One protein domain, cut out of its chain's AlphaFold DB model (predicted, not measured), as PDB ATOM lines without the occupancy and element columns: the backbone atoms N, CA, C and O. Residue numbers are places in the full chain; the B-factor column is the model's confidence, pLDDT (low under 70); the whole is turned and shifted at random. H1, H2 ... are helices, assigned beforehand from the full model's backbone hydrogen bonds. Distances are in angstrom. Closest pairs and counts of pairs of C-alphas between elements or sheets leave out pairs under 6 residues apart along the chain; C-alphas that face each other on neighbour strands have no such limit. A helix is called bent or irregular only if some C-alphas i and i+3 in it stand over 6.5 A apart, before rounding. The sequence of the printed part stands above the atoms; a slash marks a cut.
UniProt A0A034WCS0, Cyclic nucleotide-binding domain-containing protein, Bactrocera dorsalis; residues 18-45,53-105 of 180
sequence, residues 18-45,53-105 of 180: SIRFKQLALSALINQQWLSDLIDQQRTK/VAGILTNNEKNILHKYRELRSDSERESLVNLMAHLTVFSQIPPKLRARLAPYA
ATOM      1  N   SER A  18     184.224 115.289 206.080       78.06
ATOM      2  CA  SER A  18     183.849 116.326 205.106       78.06
ATOM      3  C   SER A  18     184.362 116.040 203.694       78.06
ATOM      4  O   SER A  18     183.651 116.239 202.713       78.06
ATOM      5  N   ILE A  19     185.581 115.512 203.582       78.25
ATOM      6  CA  ILE A  19     186.200 115.153 202.307       78.25
ATOM      7  C   ILE A  19     185.524 113.913 201.716       78.25
ATOM      8  O   ILE A  19     185.252 113.871 200.519       78.25
ATOM      9  N   ARG A  20     185.207 112.922 202.557       75.00
ATOM     10  CA  ARG A  20     184.461 111.728 202.131       75.00
ATOM     11  C   ARG A  20     183.067 112.086 201.637       75.00
ATOM     12  O   ARG A  20     182.651 111.583 200.601       75.00
ATOM     13  N   PHE A  21     182.375 112.972 202.349       81.62
ATOM     14  CA  PHE A  21     181.067 113.467 201.939       81.62
ATOM     15  C   PHE A  21     181.154 114.241 200.622       81.62
ATOM     16  O   PHE A  21     180.391 113.952 199.707       81.62
ATOM     17  N   LYS A  22     182.135 115.144 200.472       80.69
ATOM     18  CA  LYS A  22     182.393 115.851 199.206       80.69
ATOM     19  C   LYS A  22     182.638 114.865 198.062       80.69
ATOM     20  O   LYS A  22     182.064 115.023 196.991       80.69
ATOM     21  N   GLN A  23     183.446 113.828 198.285       77.00
ATOM     22  CA  GLN A  23     183.704 112.792 197.285       77.00
ATOM     23  C   GLN A  23     182.431 112.029 196.911       77.00
ATOM     24  O   GLN A  23     182.171 111.835 195.726       77.00
ATOM     25  N   LEU A  24     181.635 111.626 197.903       77.31
ATOM     26  CA  LEU A  24     180.368 110.946 197.676       77.31
ATOM     27  C   LEU A  24     179.415 111.837 196.874       77.31
ATOM     28  O   LEU A  24     178.912 111.395 195.847       77.31
ATOM     29  N   ALA A  25     179.237 113.093 197.282       77.94
ATOM     30  CA  ALA A  25     178.379 114.061 196.609       77.94
ATOM     31  C   ALA A  25     178.817 114.314 195.160       77.94
ATOM     32  O   ALA A  25     177.984 114.284 194.263       77.94
ATOM     33  N   LEU A  26     180.117 114.486 194.902       71.38
ATOM     34  CA  LEU A  26     180.646 114.656 193.542       71.38
ATOM     35  C   LEU A  26     180.467 113.392 192.695       71.38
ATOM     36  O   LEU A  26     180.063 113.481 191.539       71.38
ATOM     37  N   SER A  27     180.723 112.212 193.266       69.69
ATOM     38  CA  SER A  27     180.496 110.942 192.569       69.69
ATOM     39  C   SER A  27     179.013 110.713 192.269       69.69
ATOM     40  O   SER A  27     178.672 110.207 191.204       69.69
ATOM     41  N   ALA A  28     178.129 111.135 193.173       70.38
ATOM     42  CA  ALA A  28     176.688 111.093 192.992       70.38
ATOM     43  C   ALA A  28     176.224 112.121 191.954       70.38
ATOM     44  O   ALA A  28     175.332 111.801 191.187       70.38
ATOM     45  N   LEU A  29     176.845 113.305 191.883       70.19
ATOM     46  CA  LEU A  29     176.548 114.340 190.887       70.19
ATOM     47  C   LEU A  29     176.919 113.883 189.469       70.19
ATOM     48  O   LEU A  29     176.120 113.985 188.546       70.19
ATOM     49  N   ILE A  30     178.115 113.314 189.299       65.56
ATOM     50  CA  ILE A  30     178.566 112.760 188.010       65.56
ATOM     51  C   ILE A  30     177.647 111.610 187.565       65.56
ATOM     52  O   ILE A  30     177.372 111.454 186.379       65.56
ATOM     53  N   ASN A  31     177.120 110.848 188.526       63.62
ATOM     54  CA  ASN A  31     176.158 109.773 188.297       63.62
ATOM     55  C   ASN A  31     174.701 110.201 188.573       63.62
ATOM     56  O   ASN A  31     173.843 109.344 188.788       63.62
ATOM     57  N   GLN A  32     174.384 111.501 188.589       58.91
ATOM     58  CA  GLN A  32     173.071 111.981 189.047       58.91
ATOM     59  C   GLN A  32     171.956 111.499 188.123       58.91
ATOM     60  O   GLN A  32     170.893 111.098 188.591       58.91
ATOM     61  N   GLN A  33     172.246 111.447 186.822       52.28
ATOM     62  CA  GLN A  33     171.340 110.921 185.807       52.28
ATOM     63  C   GLN A  33     171.035 109.423 186.010       52.28
ATOM     64  O   GLN A  33     169.962 108.968 185.637       52.28
ATOM     65  N   TRP A  34     171.959 108.658 186.607       50.97
ATOM     66  CA  TRP A  34     171.750 107.250 186.974       50.97
ATOM     67  C   TRP A  34     170.919 107.113 188.256       50.97
ATOM     68  O   TRP A  34     170.075 106.226 188.357       50.97
ATOM     69  N   LEU A  35     171.123 108.006 189.232       49.69
ATOM     70  CA  LEU A  35     170.337 108.025 190.469       49.69
ATOM     71  C   LEU A  35     168.859 108.335 190.207       49.69
ATOM     72  O   LEU A  35     168.003 107.698 190.819       49.69
ATOM     73  N   SER A  36     168.553 109.255 189.286       57.09
ATOM     74  CA  SER A  36     167.168 109.560 188.901       57.09
ATOM     75  C   SER A  36     166.445 108.341 188.329       57.09
ATOM     76  O   SER A  36     165.316 108.062 188.720       57.09
ATOM     77  N   ASP A  37     167.121 107.545 187.499       51.38
ATOM     78  CA  ASP A  37     166.519 106.343 186.908       51.38
ATOM     79  C   ASP A  37     166.269 105.240 187.943       51.38
ATOM     80  O   ASP A  37     165.340 104.446 187.810       51.38
ATOM     81  N   LEU A  38     167.109 105.166 188.977       51.72
ATOM     82  CA  LEU A  38     166.987 104.173 190.042       51.72
ATOM     83  C   LEU A  38     165.771 104.450 190.932       51.72
ATOM     84  O   LEU A  38     165.121 103.513 191.397       51.72
ATOM     85  N   ILE A  39     165.451 105.730 191.137       53.19
ATOM     86  CA  ILE A  39     164.241 106.178 191.836       53.19
ATOM     87  C   ILE A  39     162.996 105.798 191.022       53.19
ATOM     88  O   ILE A  39     162.026 105.291 191.590       53.19
ATOM     89  N   ASP A  40     163.045 105.947 189.696       52.19
ATOM     90  CA  ASP A  40     161.962 105.513 188.808       52.19
ATOM     91  C   ASP A  40     161.810 103.979 188.788       52.19
ATOM     92  O   ASP A  40     160.692 103.461 188.805       52.19
ATOM     93  N   GLN A  41     162.918 103.232 188.849       48.19
ATOM     94  CA  GLN A  41     162.926 101.763 188.896       48.19
ATOM     95  C   GLN A  41     162.493 101.177 190.249       48.19
ATOM     96  O   GLN A  41     161.924 100.086 190.273       48.19
ATOM     97  N   GLN A  42     162.691 101.871 191.376       49.81
ATOM     98  CA  GLN A  42     162.229 101.410 192.699       49.81
ATOM     99  C   GLN A  42     160.699 101.310 192.812       49.81
ATOM    100  O   GLN A  42     160.195 100.593 193.678       49.81
ATOM    101  N   ARG A  43     159.945 101.965 191.919       50.19
ATOM    102  CA  ARG A  43     158.486 101.788 191.814       50.19
ATOM    103  C   ARG A  43     158.092 100.421 191.242       50.19
ATOM    104  O   ARG A  43     156.977  99.961 191.476       50.19
ATOM    105  N   THR A  44     159.000  99.738 190.548       44.75
ATOM    106  CA  THR A  44     158.796  98.384 190.022       44.75
ATOM    107  C   THR A  44     159.533  97.360 190.889       44.75
ATOM    108  O   THR A  44     160.757  97.355 190.967       44.75
ATOM    109  N   LYS A  45     158.784  96.482 191.569       43.31
ATOM    110  CA  LYS A  45     159.286  95.458 192.506       43.31
ATOM    111  C   LYS A  45     160.015  94.303 191.796       43.31
ATOM    112  O   LYS A  45     159.540  93.171 191.831       43.31
ATOM    113  N   VAL A  53     179.745  91.611 185.478       40.47
ATOM    114  CA  VAL A  53     180.577  91.806 184.292       40.47
ATOM    115  C   VAL A  53     182.015  91.846 184.800       40.47
ATOM    116  O   VAL A  53     182.399  92.791 185.499       40.47
ATOM    117  N   ALA A  54     182.772  90.782 184.522       40.12
ATOM    118  CA  ALA A  54     184.219  90.759 184.669       40.12
ATOM    119  C   ALA A  54     184.753  91.876 183.769       40.12
ATOM    120  O   ALA A  54     184.803  91.752 182.551       40.12
ATOM    121  N   GLY A  55     184.957  93.045 184.369       57.84
ATOM    122  CA  GLY A  55     185.263  94.253 183.628       57.84
ATOM    123  C   GLY A  55     186.716  94.243 183.188       57.84
ATOM    124  O   GLY A  55     187.570  93.722 183.896       57.84
ATOM    125  N   ILE A  56     186.986  94.942 182.086       68.12
ATOM    126  CA  ILE A  56     188.327  95.414 181.702       68.12
ATOM    127  C   ILE A  56     189.060  96.068 182.885       68.12
ATOM    128  O   ILE A  56     190.281  96.051 182.949       68.12
ATOM    129  N   LEU A  57     188.295  96.637 183.823       78.00
ATOM    130  CA  LEU A  57     188.794  97.290 185.021       78.00
ATOM    131  C   LEU A  57     188.476  96.487 186.284       78.00
ATOM    132  O   LEU A  57     187.322  96.086 186.509       78.00
ATOM    133  N   THR A  58     189.466  96.361 187.164       82.31
ATOM    134  CA  THR A  58     189.292  95.830 188.518       82.31
ATOM    135  C   THR A  58     188.446  96.783 189.372       82.31
ATOM    136  O   THR A  58     188.339  97.984 189.108       82.31
ATOM    137  N   ASN A  59     187.824  96.279 190.444       75.69
ATOM    138  CA  ASN A  59     187.043  97.139 191.350       75.69
ATOM    139  C   ASN A  59     187.898  98.241 191.992       75.69
ATOM    140  O   ASN A  59     187.398  99.334 192.251       75.69
ATOM    141  N   ASN A  60     189.185  97.969 192.227       78.31
ATOM    142  CA  ASN A  60     190.109  98.963 192.758       78.31
ATOM    143  C   ASN A  60     190.350 100.096 191.748       78.31
ATOM    144  O   ASN A  60     190.232 101.265 192.100       78.31
ATOM    145  N   GLU A  61     190.590  99.765 190.480       82.19
ATOM    146  CA  GLU A  61     190.771 100.751 189.404       82.19
ATOM    147  C   GLU A  61     189.529 101.620 189.200       82.19
ATOM    148  O   GLU A  61     189.633 102.846 189.124       82.19
ATOM    149  N   LYS A  62     188.339 101.005 189.201       81.44
ATOM    150  CA  LYS A  62     187.063 101.735 189.139       81.44
ATOM    151  C   LYS A  62     186.928 102.725 190.297       81.44
ATOM    152  O   LYS A  62     186.542 103.871 190.085       81.44
ATOM    153  N   ASN A  63     187.293 102.313 191.512       81.94
ATOM    154  CA  ASN A  63     187.245 103.186 192.686       81.94
ATOM    155  C   ASN A  63     188.196 104.382 192.563       81.94
ATOM    156  O   ASN A  63     187.828 105.493 192.949       81.94
ATOM    157  N   ILE A  64     189.392 104.180 192.004       85.25
ATOM    158  CA  ILE A  64     190.351 105.267 191.779       85.25
ATOM    159  C   ILE A  64     189.812 106.251 190.726       85.25
ATOM    160  O   ILE A  64     189.886 107.464 190.927       85.25
ATOM    161  N   LEU A  65     189.203 105.756 189.643       84.19
ATOM    162  CA  LEU A  65     188.603 106.593 188.594       84.19
ATOM    163  C   LEU A  65     187.366 107.375 189.072       84.19
ATOM    164  O   LEU A  65     187.119 108.479 188.588       84.19
ATOM    165  N   HIS A  66     186.617 106.860 190.051       81.88
ATOM    166  CA  HIS A  66     185.520 107.591 190.700       81.88
ATOM    167  C   HIS A  66     185.992 108.645 191.713       81.88
ATOM    168  O   HIS A  66     185.216 109.508 192.130       81.88
ATOM    169  N   LYS A  67     187.253 108.588 192.149       81.50
ATOM    170  CA  LYS A  67     187.808 109.544 193.107       81.50
ATOM    171  C   LYS A  67     188.105 110.867 192.411       81.50
ATOM    172  O   LYS A  67     188.711 110.885 191.340       81.50
ATOM    173  N   TYR A  68     187.720 111.978 193.034       81.44
ATOM    174  CA  TYR A  68     188.020 113.310 192.509       81.44
ATOM    175  C   TYR A  68     189.530 113.576 192.506       81.44
ATOM    176  O   TYR A  68     190.228 113.167 193.436       81.44
ATOM    177  N   ARG A  69     190.030 114.286 191.487       83.38
ATOM    178  CA  ARG A  69     191.465 114.529 191.250       83.38
ATOM    179  C   ARG A  69     192.237 114.986 192.490       83.38
ATOM    180  O   ARG A  69     193.313 114.461 192.776       83.38
ATOM    181  N   GLU A  70     191.691 115.966 193.207       82.69
ATOM    182  CA  GLU A  70     192.315 116.573 194.395       82.69
ATOM    183  C   GLU A  70     192.503 115.576 195.540       82.69
ATOM    184  O   GLU A  70     193.364 115.760 196.391       82.69
ATOM    185  N   LEU A  71     191.697 114.514 195.559       83.00
ATOM    186  CA  LEU A  71     191.676 113.527 196.631       83.00
ATOM    187  C   LEU A  71     192.547 112.310 196.320       83.00
ATOM    188  O   LEU A  71     192.747 111.474 197.202       83.00
ATOM    189  N   ARG A  72     193.044 112.182 195.084       85.81
ATOM    190  CA  ARG A  72     193.901 111.064 194.676       85.81
ATOM    191  C   ARG A  72     195.296 111.203 195.290       85.81
ATOM    192  O   ARG A  72     195.891 112.276 195.183       85.81
ATOM    193  N   SER A  73     195.810 110.135 195.900       87.56
ATOM    194  CA  SER A  73     197.204 110.059 196.359       87.56
ATOM    195  C   SER A  73     198.161 109.938 195.173       87.56
ATOM    196  O   SER A  73     197.751 109.577 194.069       87.56
ATOM    197  N   ASP A  74     199.448 110.198 195.392       87.12
ATOM    198  CA  ASP A  74     200.445 110.087 194.321       87.12
ATOM    199  C   ASP A  74     200.577 108.645 193.804       87.12
ATOM    200  O   ASP A  74     200.568 108.424 192.596       87.12
ATOM    201  N   SER A  75     200.507 107.650 194.694       87.44
ATOM    202  CA  SER A  75     200.462 106.227 194.319       87.44
ATOM    203  C   SER A  75     199.226 105.838 193.490       87.44
ATOM    204  O   SER A  75     199.313 105.019 192.572       87.44
ATOM    205  N   GLU A  76     198.060 106.429 193.774       87.62
ATOM    206  CA  GLU A  76     196.840 106.233 192.981       87.62
ATOM    207  C   GLU A  76     196.974 106.883 191.595       87.62
ATOM    208  O   GLU A  76     196.487 106.331 190.607       87.62
ATOM    209  N   ARG A  77     197.654 108.033 191.493       87.62
ATOM    210  CA  ARG A  77     197.918 108.705 190.209       87.62
ATOM    211  C   ARG A  77     198.862 107.884 189.336       87.62
ATOM    212  O   ARG A  77     198.562 107.701 188.162       87.62
ATOM    213  N   GLU A  78     199.941 107.346 189.897       88.31
ATOM    214  CA  GLU A  78     200.850 106.440 189.179       88.31
ATOM    215  C   GLU A  78     200.120 105.181 188.697       88.31
ATOM    216  O   GLU A  78     200.239 104.795 187.533       88.31
ATOM    217  N   SER A  79     199.275 104.601 189.556       87.94
ATOM    218  CA  SER A  79     198.441 103.449 189.196       87.94
ATOM    219  C   SER A  79     197.499 103.756 188.029       87.94
ATOM    220  O   SER A  79     197.325 102.913 187.156       87.94
ATOM    221  N   LEU A  80     196.927 104.966 187.961       87.94
ATOM    222  CA  LEU A  80     196.093 105.390 186.830       87.94
ATOM    223  C   LEU A  80     196.879 105.540 185.529       87.94
ATOM    224  O   LEU A  80     196.379 105.156 184.475       87.94
ATOM    225  N   VAL A  81     198.090 106.099 185.579       88.44
ATOM    226  CA  VAL A  81     198.932 106.226 184.380       88.44
ATOM    227  C   VAL A  81     199.266 104.845 183.823       88.44
ATOM    228  O   VAL A  81     199.144 104.624 182.615       88.44
ATOM    229  N   ASN A  82     199.607 103.906 184.707       87.06
ATOM    230  CA  ASN A  82     199.841 102.514 184.344       87.06
ATOM    231  C   ASN A  82     198.569 101.869 183.793       87.06
ATOM    232  O   ASN A  82     198.615 101.257 182.734       87.06
ATOM    233  N   LEU A  83     197.419 102.055 184.441       86.12
ATOM    234  CA  LEU A  83     196.138 101.539 183.961       86.12
ATOM    235  C   LEU A  83     195.837 102.007 182.535       86.12
ATOM    236  O   LEU A  83     195.564 101.194 181.658       86.12
ATOM    237  N   MET A  84     195.944 103.313 182.286       85.75
ATOM    238  CA  MET A  84     195.722 103.878 180.958       85.75
ATOM    239  C   MET A  84     196.697 103.309 179.930       85.75
ATOM    240  O   MET A  84     196.333 103.193 178.771       85.75
ATOM    241  N   ALA A  85     197.914 102.928 180.317       84.56
ATOM    242  CA  ALA A  85     198.861 102.325 179.387       84.56
ATOM    243  C   ALA A  85     198.417 100.957 178.847       84.56
ATOM    244  O   ALA A  85     198.801 100.610 177.735       84.56
ATOM    245  N   HIS A  86     197.602 100.215 179.601       82.56
ATOM    246  CA  HIS A  86     197.115  98.886 179.215       82.56
ATOM    247  C   HIS A  86     195.800  98.930 178.425       82.56
ATOM    248  O   HIS A  86     195.365  97.917 177.884       82.56
ATOM    249  N   LEU A  87     195.151 100.092 178.356       83.19
ATOM    250  CA  LEU A  87     193.904 100.270 177.624       83.19
ATOM    251  C   LEU A  87     194.203 100.632 176.167       83.19
ATOM    252  O   LEU A  87     194.878 101.625 175.885       83.19
ATOM    253  N   THR A  88     193.640  99.861 175.238       80.44
ATOM    254  CA  THR A  88     193.823 100.036 173.785       80.44
ATOM    255  C   THR A  88     193.498 101.453 173.322       80.44
ATOM    256  O   THR A  88     194.242 102.020 172.525       80.44
ATOM    257  N   VAL A  89     192.467 102.071 173.901       80.00
ATOM    258  CA  VAL A  89     192.023 103.437 173.585       80.00
ATOM    259  C   VAL A  89     193.129 104.487 173.785       80.00
ATOM    260  O   VAL A  89     193.211 105.466 173.047       80.00
ATOM    261  N   PHE A  90     194.014 104.285 174.764       82.81
ATOM    262  CA  PHE A  90     195.082 105.227 175.116       82.81
ATOM    263  C   PHE A  90     196.441 104.856 174.507       82.81
ATOM    264  O   PHE A  90     197.427 105.569 174.733       82.81
ATOM    265  N   SER A  91     196.510 103.768 173.733       78.38
ATOM    266  CA  SER A  91     197.735 103.333 173.045       78.38
ATOM    267  C   SER A  91     198.249 104.391 172.065       78.38
ATOM    268  O   SER A  91     199.454 104.618 171.989       78.38
ATOM    269  N   GLN A  92     197.334 105.113 171.413       79.62
ATOM    270  CA  GLN A  92     197.629 106.187 170.460       79.62
ATOM    271  C   GLN A  92     198.134 107.477 171.133       79.62
ATOM    272  O   GLN A  92     198.659 108.365 170.466       79.62
ATOM    273  N   ILE A  93     198.003 107.597 172.460       85.19
ATOM    274  CA  ILE A  93     198.403 108.797 173.201       85.19
ATOM    275  C   ILE A  93     199.840 108.646 173.724       85.19
ATOM    276  O   ILE A  93     200.111 107.708 174.483       85.19
ATOM    277  N   PRO A  94     200.746 109.605 173.428       89.69
ATOM    278  CA  PRO A  94     202.106 109.621 173.957       89.69
ATOM    279  C   PRO A  94     202.156 109.549 175.494       89.69
ATOM    280  O   PRO A  94     201.346 110.206 176.159       89.69
ATOM    281  N   PRO A  95     203.149 108.865 176.099       87.88
ATOM    282  CA  PRO A  95     203.230 108.677 177.553       87.88
ATOM    283  C   PRO A  95     203.150 109.978 178.364       87.88
ATOM    284  O   PRO A  95     202.460 110.048 179.379       87.88
ATOM    285  N   LYS A  96     203.788 111.052 177.876       90.12
ATOM    286  CA  LYS A  96     203.756 112.375 178.516       90.12
ATOM    287  C   LYS A  96     202.349 112.979 178.546       90.12
ATOM    288  O   LYS A  96     201.968 113.590 179.542       90.12
ATOM    289  N   LEU A  97     201.572 112.817 177.473       89.44
ATOM    290  CA  LEU A  97     200.184 113.280 177.423       89.44
ATOM    291  C   LEU A  97     199.279 112.389 178.272       89.44
ATOM    292  O   LEU A  97     198.447 112.904 179.011       89.44
ATOM    293  N   ARG A  98     199.509 111.074 178.267       88.88
ATOM    294  CA  ARG A  98     198.782 110.121 179.113       88.88
ATOM    295  C   ARG A  98     198.922 110.455 180.598       88.88
ATOM    296  O   ARG A  98     197.918 110.541 181.297       88.88
ATOM    297  N   ALA A  99     200.139 110.755 181.053       88.56
ATOM    298  CA  ALA A  99     200.396 111.192 182.425       88.56
ATOM    299  C   ALA A  99     199.671 112.502 182.787       88.56
ATOM    300  O   ALA A  99     199.229 112.678 183.921       88.56
ATOM    301  N   ARG A 100     199.500 113.413 181.818       89.56
ATOM    302  CA  ARG A 100     198.746 114.664 182.002       89.56
ATOM    303  C   ARG A 100     197.232 114.457 181.991       89.56
ATOM    304  O   ARG A 100     196.538 115.211 182.666       89.56
ATOM    305  N   LEU A 101     196.730 113.466 181.252       88.50
ATOM    306  CA  LEU A 101     195.303 113.148 181.136       88.50
ATOM    307  C   LEU A 101     194.786 112.308 182.310       88.50
ATOM    308  O   LEU A 101     193.669 112.539 182.770       88.50
ATOM    309  N   ALA A 102     195.595 111.386 182.839       87.12
ATOM    310  CA  ALA A 102     195.201 110.466 183.911       87.12
ATOM    311  C   ALA A 102     194.514 111.125 185.124       87.12
ATOM    312  O   ALA A 102     193.503 110.599 185.600       87.12
ATOM    313  N   PRO A 103     194.961 112.296 185.619       86.81
ATOM    314  CA  PRO A 103     194.307 112.969 186.739       86.81
ATOM    315  C   PRO A 103     192.893 113.485 186.432       86.81
ATOM    316  O   PRO A 103     192.140 113.733 187.368       86.81
ATOM    317  N   TYR A 104     192.539 113.661 185.157       87.94
ATOM    318  CA  TYR A 104     191.249 114.200 184.710       87.94
ATOM    319  C   TYR A 104     190.301 113.128 184.169       87.94
ATOM    320  O   TYR A 104     189.145 113.426 183.883       87.94
ATOM    321  N   ALA A 105     190.767 111.884 184.042       87.56
ATOM    322  CA  ALA A 105     189.925 110.776 183.630       87.56
ATOM    323  C   ALA A 105     188.938 110.395 184.745       87.56
ATOM    324  O   ALA A 105     189.320 110.269 185.918       87.56
TER     325      ALA A 105
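Overview. This is residues 18 to 45 and 53 to 105 of the 180 residues of the protein "Cyclic nucleotide-binding domain-containing protein" of Bactrocera dorsalis (UniProt A0A034WCS0). Helix H4, with H3 and H5 each packed on it at a large angle, makes a small helical core; H1 stands next to H3, and H2 turns away from H1 as an arm, with residues 32 to 45 sticking out free and giving much of the length. The printed part has 81 residues with five named helices, H1 to H5 in order along the chain, and no named strand: the class is all helix. The whole is loose, with a radius of gyration of the C-alphas of 15.4 A, and spans 47 by 32 by 18 A.

Along the chain. H4, residues 74 to 86, runs 19.1 A from C-alpha 74 at (200.445, 110.087, 194.321) to C-alpha 86 at (197.115, 98.886, 179.215). H3 is residues 59 to 66, 10.6 A long, and H5 is residues 95 to 104, 15.0 A long. H5 is only just irregular: C-alphas 100 and 103 are 6.7 A apart. H1, residues 18 to 30, begins at (183.849, 116.326, 205.106) and is 18.2 A long; H2, residues 32 to 41, is 14.4 A long.

Arrangement. H4 and H5 touch, the closest C-alphas being those of Val 81 and Ala 99, 5.5 A apart, at a steep tilt of 61 degrees, opposite ways. H3 touches H4, about perpendicular at 73 degrees, with C-alphas Ile 64 and Glu 76 closest at 6.7 A. H3 and H5 are apart. H1 and H3 are close but not clearly touching, with C-alphas Ser 27 and His 66 closest at 6.3 A. H1 and H2 are also close but not clearly touching, with C-alphas Ala 28 and Leu 35 closest at 7.5 A; they are only just about perpendicular, at 72 degrees. In H1, H3 and H4 every O i to N i+4 pair is within hydrogen-bond range, against 5 of 6 in H2 and 4 of 6 in H5.

Size, cuts and confidence. The C-alphas farthest apart are those of Lys 45 and Lys 96, 49.6 A. Residues 46 to 52 are not printed; the C-alphas of Lys 45 and Val 53 are 23.1 A apart across this cut. Of the links that are printed whole, H1 to H2 is tight and the other two are short. In this model pLDDT is under 70 at residues 27, 30 to 45 and 53 to 56.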